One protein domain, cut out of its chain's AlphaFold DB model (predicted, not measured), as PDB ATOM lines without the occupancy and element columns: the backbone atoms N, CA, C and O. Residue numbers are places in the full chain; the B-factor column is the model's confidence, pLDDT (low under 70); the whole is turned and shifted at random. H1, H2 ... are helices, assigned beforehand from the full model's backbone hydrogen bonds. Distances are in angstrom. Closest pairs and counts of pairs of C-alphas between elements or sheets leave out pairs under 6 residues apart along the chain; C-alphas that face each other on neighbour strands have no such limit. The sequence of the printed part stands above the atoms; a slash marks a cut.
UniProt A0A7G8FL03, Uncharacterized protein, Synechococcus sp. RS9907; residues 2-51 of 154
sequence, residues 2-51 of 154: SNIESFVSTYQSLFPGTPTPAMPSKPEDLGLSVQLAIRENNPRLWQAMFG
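This is residues 2 to 51 of the 154 residues of an uncharacterized protein of Synechococcus sp. RS9907 (UniProt A0A7G8FL03). Three short helices are set in a triangle, each touching the other two, and a long loop, residues 15 to 31, passes over one face of it: H1, the longest, has H3 against its first part and H2 against its last part. Out of H1 the chain swings round in residues 15 to 31, running back past H1 before it reaches H2, and H3 follows H2 after one residue. The printed part has 50 residues with three named helices, in the order H1, H2, H3, and no named strand; its class is all helix, with 30 residues in the helices. The whole is compact and rounded, with a radius of gyration of the C-alphas of 9.7 A and spans of 28 by 22 by 20 A.

Start from H1, residues 3 to 14, and look at its last part: residues 10 to 14 alone touch H2, residues 32 to 41. The closest C-alphas of the two are those of Leu 14 and Ala 37, 7.2 A apart. The lines of H1 and H2 are about perpendicular, at 80 degrees. Now look at residues 3 to 7 of H1, which alone touch H3, residues 43 to 50; the closest C-alphas are those of Ser 6 and Leu 45, at 7.1 A. H1 and H3 run opposite ways at a steep tilt of 53 degrees. H2 and H3 touch only at the corner by their link, and only just, with 3 pairs of C-alphas within 8 A; the closest are those of Arg 39 and Trp 46, at 5.8 A. They run opposite ways at a steep tilt of 48 degrees. In the backbones of H1, H2 and H3, each O i to N i+4 pair is within hydrogen-bond range.

Find C-alpha 3 at (177.868, 264.039, -105.132); from there H1 runs 16.2 A to C-alpha 14 at (190.709, 260.458, -114.392). After residues 15 to 31, find C-alpha 32 at (181.290, 259.417, -124.251), where H2 begins; it runs 14.4 A to C-alpha 41. H3 begins at C-alpha 43 and runs 10.2 A to C-alpha 50 at (172.271, 259.200, -113.387).

The two C-alphas farthest apart are those of Gly 17, in the link from H1 to H2, and Gly 51, the last printed residue; they are 28.1 A apart. The link from H1 to H2 is long, with 17 residues, whose C-alphas lie 8 to 15 A from the mean of the C-alphas. The link from H2 to H3 is tight, with 1 residue. The printed part runs from residue 2 to residue 51 and has no cut. In the B-factor column you will find a mean pLDDT of 84.7 for the printed part, and no printed residue is under 70.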
ATOM      1  N   SER A   2     179.424 265.147-100.639       78.62
ATOM      2  CA  SER A   2     178.423 265.557-101.626       78.62
ATOM      3  C   SER A   2     178.724 264.892-102.975       78.62
ATOM      4  O   SER A   2     179.892 264.718-103.317       78.62
ATOM      5  N   ASN A   3     177.694 264.565-103.768       78.62
ATOM      6  CA  ASN A   3     177.868 264.039-105.132       78.62
ATOM      7  C   ASN A   3     178.762 264.956-105.988       78.62
ATOM      8  O   ASN A   3     179.500 264.476-106.841       78.62
ATOM      9  N   ILE A   4     178.743 266.265-105.709       80.19
ATOM     10  CA  ILE A   4     179.599 267.268-106.358       80.19
ATOM     11  C   ILE A   4     181.077 267.010-106.046       80.19
ATOM     12  O   ILE A   4     181.899 266.948-106.953       80.19
ATOM     13  N   GLU A   5     181.422 266.836-104.770       82.44
ATOM     14  CA  GLU A   5     182.807 266.615-104.336       82.44
ATOM     15  C   GLU A   5     183.347 265.297-104.892       82.44
ATOM     16  O   GLU A   5     184.478 265.242-105.369       82.44
ATOM     17  N   SER A   6     182.517 264.250-104.872       83.00
ATOM     18  CA  SER A   6     182.857 262.943-105.431       83.00
ATOM     19  C   SER A   6     183.023 262.983-106.951       83.00
ATOM     20  O   SER A   6     183.911 262.313-107.477       83.00
ATOM     21  N   PHE A   7     182.221 263.782-107.661       84.25
ATOM     22  CA  PHE A   7     182.389 263.998-109.097       84.25
ATOM     23  C   PHE A   7     183.679 264.745-109.413       84.25
ATOM     24  O   PHE A   7     184.457 264.277-110.239       84.25
ATOM     25  N   VAL A   8     183.946 265.858-108.725       84.81
ATOM     26  CA  VAL A   8     185.161 266.655-108.939       84.81
ATOM     27  C   VAL A   8     186.411 265.821-108.661       84.81
ATOM     28  O   VAL A   8     187.322 265.810-109.486       84.81
ATOM     29  N   SER A   9     186.445 265.080-107.549       85.50
ATOM     30  CA  SER A   9     187.598 264.245-107.199       85.50
ATOM     31  C   SER A   9     187.815 263.105-108.195       85.50
ATOM     32  O   SER A   9     188.942 262.890-108.644       85.50
ATOM     33  N   THR A  10     186.743 262.421-108.607       83.69
ATOM     34  CA  THR A  10     186.827 261.348-109.608       83.69
ATOM     35  C   THR A  10     187.271 261.910-110.961       83.69
ATOM     36  O   THR A  10     188.181 261.371-111.583       83.69
ATOM     37  N   TYR A  11     186.699 263.034-111.401       84.94
ATOM     38  CA  TYR A  11     187.035 263.651-112.684       84.94
ATOM     39  C   TYR A  11     188.490 264.132-112.732       84.94
ATOM     40  O   TYR A  11     189.191 263.865-113.703       84.94
ATOM     41  N   GLN A  12     188.974 264.795-111.677       86.00
ATOM     42  CA  GLN A  12     190.368 265.245-111.588       86.00
ATOM     43  C   GLN A  12     191.360 264.079-111.554       86.00
ATOM     44  O   GLN A  12     192.449 264.194-112.115       86.00
ATOM     45  N   SER A  13     190.983 262.960-110.931       86.69
ATOM     46  CA  SER A  13     191.800 261.746-110.932       86.69
ATOM     47  C   SER A  13     191.880 261.096-112.315       86.69
ATOM     48  O   SER A  13     192.923 260.553-112.666       86.69
ATOM     49  N   LEU A  14     190.787 261.114-113.083       84.69
ATOM     50  CA  LEU A  14     190.709 260.458-114.392       84.69
ATOM     51  C   LEU A  14     191.273 261.322-115.525       84.69
ATOM     52  O   LEU A  14     191.874 260.795-116.459       84.69
ATOM     53  N   PHE A  15     191.101 262.643-115.443       85.06
ATOM     54  CA  PHE A  15     191.477 263.589-116.496       85.06
ATOM     55  C   PHE A  15     192.373 264.713-115.953       85.06
ATOM     56  O   PHE A  15     191.959 265.881-115.901       85.06
ATOM     57  N   PRO A  16     193.618 264.393-115.553       83.12
ATOM     58  CA  PRO A  16     194.538 265.379-115.005       83.12
ATOM     59  C   PRO A  16     194.831 266.484-116.029       83.12
ATOM     60  O   PRO A  16     195.106 266.218-117.197       83.12
ATOM     61  N   GLY A  17     194.772 267.742-115.588       76.50
ATOM     62  CA  GLY A  17     195.074 268.911-116.426       76.50
ATOM     63  C   GLY A  17     193.924 269.410-117.306       76.50
ATOM     64  O   GLY A  17     194.091 270.423-117.984       76.50
ATOM     65  N   THR A  18     192.752 268.767-117.273       79.88
ATOM     66  CA  THR A  18     191.540 269.305-117.911       79.88
ATOM     67  C   THR A  18     190.689 270.086-116.904       79.88
ATOM     68  O   THR A  18     190.585 269.674-115.745       79.88
ATOM     69  N   PRO A  19     190.079 271.218-117.300       76.69
ATOM     70  CA  PRO A  19     189.155 271.924-116.423       76.69
ATOM     71  C   PRO A  19     187.933 271.041-116.152       76.69
ATOM     72  O   PRO A  19     187.328 270.505-117.082       76.69
ATOM     73  N   THR A  20     187.578 270.878-114.875       75.12
ATOM     74  CA  THR A  20     186.390 270.113-114.485       75.12
ATOM     75  C   THR A  20     185.143 270.801-115.051       75.12
ATOM     76  O   THR A  20     184.943 271.990-114.784       75.12
ATOM     77  N   PRO A  21     184.305 270.098-115.834       77.88
ATOM     78  CA  PRO A  21     183.076 270.672-116.358       77.88
ATOM     79  C   PRO A  21     182.095 270.985-115.220       77.88
ATOM     80  O   PRO A  21     182.191 270.433-114.120       77.88
ATOM     81  N   ALA A  22     181.131 271.870-115.493       78.50
ATOM     82  CA  ALA A  22     180.002 272.081-114.592       78.50
ATOM     83  C   ALA A  22     179.270 270.752-114.344       78.50
ATOM     84  O   ALA A  22     179.304 269.859-115.192       78.50
ATOM     85  N   MET A  23     178.626 270.618-113.179       79.31
ATOM     86  CA  MET A  23     177.983 269.358-112.813       79.31
ATOM     87  C   MET A  23     176.948 268.963-113.881       79.31
ATOM     88  O   MET A  23     176.007 269.726-114.116       79.31
ATOM     89  N   PRO A  24     177.116 267.800-114.530       83.25
ATOM     90  CA  PRO A  24     176.198 267.348-115.563       83.25
ATOM     91  C   PRO A  24     174.850 266.996-114.932       83.25
ATOM     92  O   PRO A  24     174.798 266.378-113.866       83.25
ATOM     93  N   SER A  25     173.761 267.392-115.588       82.31
ATOM     94  CA  SER A  25     172.404 267.021-115.163       82.31
ATOM     95  C   SER A  25     171.928 265.763-115.875       82.31
ATOM     96  O   SER A  25     171.082 265.039-115.355       82.31
ATOM     97  N   LYS A  26     172.469 265.496-117.065       83.81
ATOM     98  CA  LYS A  26     172.162 264.313-117.858       83.81
ATOM     99  C   LYS A  26     173.439 263.607-118.313       83.81
ATOM    100  O   LYS A  26     174.478 264.258-118.438       83.81
ATOM    101  N   PRO A  27     173.377 262.295-118.593       83.31
ATOM    102  CA  PRO A  27     174.511 261.559-119.139       83.31
ATOM    103  C   PRO A  27     175.084 262.209-120.401       83.31
ATOM    104  O   PRO A  27     176.299 262.265-120.554       83.31
ATOM    105  N   GLU A  28     174.226 262.744-121.275       85.12
ATOM    106  CA  GLU A  28     174.617 263.326-122.565       85.12
ATOM    107  C   GLU A  28     175.418 264.630-122.436       85.12
ATOM    108  O   GLU A  28     176.109 265.008-123.380       85.12
ATOM    109  N   ASP A  29     175.372 265.292-121.274       84.75
ATOM    110  CA  ASP A  29     176.186 266.483-120.993       84.75
ATOM    111  C   ASP A  29     177.682 266.129-120.883       84.75
ATOM    112  O   ASP A  29     178.554 266.994-120.983       84.75
ATOM    113  N   LEU A  30     177.995 264.847-120.673       83.75
ATOM    114  CA  LEU A  30     179.351 264.318-120.631       83.75
ATOM    115  C   LEU A  30     179.730 263.706-121.983       83.75
ATOM    116  O   LEU A  30     178.959 262.961-122.587       83.75
ATOM    117  N   GLY A  31     180.966 263.932-122.428       85.69
ATOM    118  CA  GLY A  31     181.515 263.210-123.579       85.69
ATOM    119  C   GLY A  31     181.564 261.698-123.321       85.69
ATOM    120  O   GLY A  31     181.828 261.268-122.199       85.69
ATOM    121  N   LEU A  32     181.354 260.884-124.360       86.25
ATOM    122  CA  LEU A  32     181.290 259.417-124.251       86.25
ATOM    123  C   LEU A  32     182.498 258.808-123.514       86.25
ATOM    124  O   LEU A  32     182.336 257.908-122.695       86.25
ATOM    125  N   SER A  33     183.703 259.324-123.764       86.50
ATOM    126  CA  SER A  33     184.927 258.882-123.082       86.50
ATOM    127  C   SER A  33     184.881 259.120-121.571       86.50
ATOM    128  O   SER A  33     185.291 258.260-120.798       86.50
ATOM    129  N   VAL A  34     184.343 260.264-121.144       86.06
ATOM    130  CA  VAL A  34     184.169 260.612-119.728       86.06
ATOM    131  C   VAL A  34     183.112 259.724-119.087       86.06
ATOM    132  O   VAL A  34     183.321 259.237-117.978       86.06
ATOM    133  N   GLN A  35     182.004 259.476-119.789       88.44
ATOM    134  CA  GLN A  35     180.958 258.583-119.295       88.44
ATOM    135  C   GLN A  35     181.513 257.184-119.015       88.44
ATOM    136  O   GLN A  35     181.313 256.658-117.924       88.44
ATOM    137  N   LEU A  36     182.250 256.605-119.970       87.31
ATOM    138  CA  LEU A  36     182.868 255.287-119.812       87.31
ATOM    139  C   LEU A  36     183.875 255.272-118.656       87.31
ATOM    140  O   LEU A  36     183.790 254.411-117.786       87.31
ATOM    141  N   ALA A  37     184.757 256.273-118.583       88.00
ATOM    142  CA  ALA A  37     185.766 256.346-117.532       88.00
ATOM    143  C   ALA A  37     185.149 256.416-116.123       88.00
ATOM    144  O   ALA A  37     185.633 255.751-115.206       88.00
ATOM    145  N   ILE A  38     184.070 257.187-115.942       88.81
ATOM    146  CA  ILE A  38     183.377 257.287-114.651       88.81
ATOM    147  C   ILE A  38     182.617 255.993-114.337       88.81
ATOM    148  O   ILE A  38     182.692 255.525-113.204       88.81
ATOM    149  N   ARG A  39     181.929 255.393-115.317       89.06
ATOM    150  CA  ARG A  39     181.213 254.115-115.138       89.06
ATOM    151  C   ARG A  39     182.144 252.988-114.691       89.06
ATOM    152  O   ARG A  39     181.766 252.207-113.826       89.06
ATOM    153  N   GLU A  40     183.352 252.921-115.247       87.69
ATOM    154  CA  GLU A  40     184.335 251.885-114.912       87.69
ATOM    155  C   GLU A  40     185.014 252.123-113.557       87.69
ATOM    156  O   GLU A  40     185.151 251.194-112.764       87.69
ATOM    157  N   ASN A  41     185.428 253.362-113.267       88.19
ATOM    158  CA  ASN A  41     186.228 253.654-112.072       88.19
ATOM    159  C   ASN A  41     185.383 253.971-110.832       88.19
ATOM    160  O   ASN A  41     185.842 253.780-109.706       88.19
ATOM    161  N   ASN A  42     184.163 254.482-111.012       88.88
ATOM    162  CA  ASN A  42     183.266 254.829-109.914       88.88
ATOM    163  C   ASN A  42     181.785 254.613-110.296       88.88
ATOM    164  O   ASN A  42     181.019 255.578-110.423       88.88
ATOM    165  N   PRO A  43     181.346 253.347-110.442       88.81
ATOM    166  CA  PRO A  43     179.969 253.014-110.819       88.81
ATOM    167  C   PRO A  43     178.935 253.504-109.795       88.81
ATOM    168  O   PRO A  43     177.810 253.842-110.157       88.81
ATOM    169  N   ARG A  44     179.324 253.615-108.518       90.12
ATOM    170  CA  ARG A  44     178.477 254.151-107.442       90.12
ATOM    171  C   ARG A  44     178.159 255.629-107.642       90.12
ATOM    172  O   ARG A  44     177.011 256.039-107.486       90.12
ATOM    173  N   LEU A  45     179.162 256.435-107.997       89.38
ATOM    174  CA  LEU A  45     178.955 257.841-108.339       89.38
ATOM    175  C   LEU A  45     178.066 257.970-109.575       89.38
ATOM    176  O   LEU A  45     177.121 258.755-109.561       89.38
ATOM    177  N   TRP A  46     178.347 257.184-110.617       89.94
ATOM    178  CA  TRP A  46     177.542 257.183-111.836       89.94
ATOM    179  C   TRP A  46     176.067 256.895-111.537       89.94
ATOM    180  O   TRP A  46     175.190 257.658-111.939       89.94
ATOM    181  N   GLN A  47     175.795 255.856-110.746       90.69
ATOM    182  CA  GLN A  47     174.449 255.506-110.304       90.69
ATOM    183  C   GLN A  47     173.800 256.604-109.451       90.69
ATOM    184  O   GLN A  47     172.620 256.901-109.628       90.69
ATOM    185  N   ALA A  48     174.546 257.231-108.540       88.94
ATOM    186  CA  ALA A  48     174.030 258.321-107.712       88.94
ATOM    187  C   ALA A  48     173.679 259.579-108.526       88.94
ATOM    188  O   ALA A  48     172.802 260.341-108.123       88.94
ATOM    189  N   MET A  49     174.368 259.805-109.649       86.88
ATOM    190  CA  MET A  49     174.140 260.953-110.529       86.88
ATOM    191  C   MET A  49     173.067 260.688-111.587       86.88
ATOM    192  O   MET A  49     172.258 261.570-111.860       86.88
ATOM    193  N   PHE A  50     173.046 259.491-112.176       89.69
ATOM    194  CA  PHE A  50     172.271 259.200-113.387       89.69
ATOM    195  C   PHE A  50     171.365 257.971-113.288       89.69
ATOM    196  O   PHE A  50     170.713 257.620-114.276       89.69
ATOM    197  N   GLY A  51     171.289 257.316-112.128       87.25
ATOM    198  CA  GLY A  51     170.387 256.187-111.906       87.25
ATOM    199  C   GLY A  51     168.952 256.547-112.293       87.25
ATOM    200  O   GLY A  51     168.459 257.631-111.970       87.25
TER     201      GLY A  51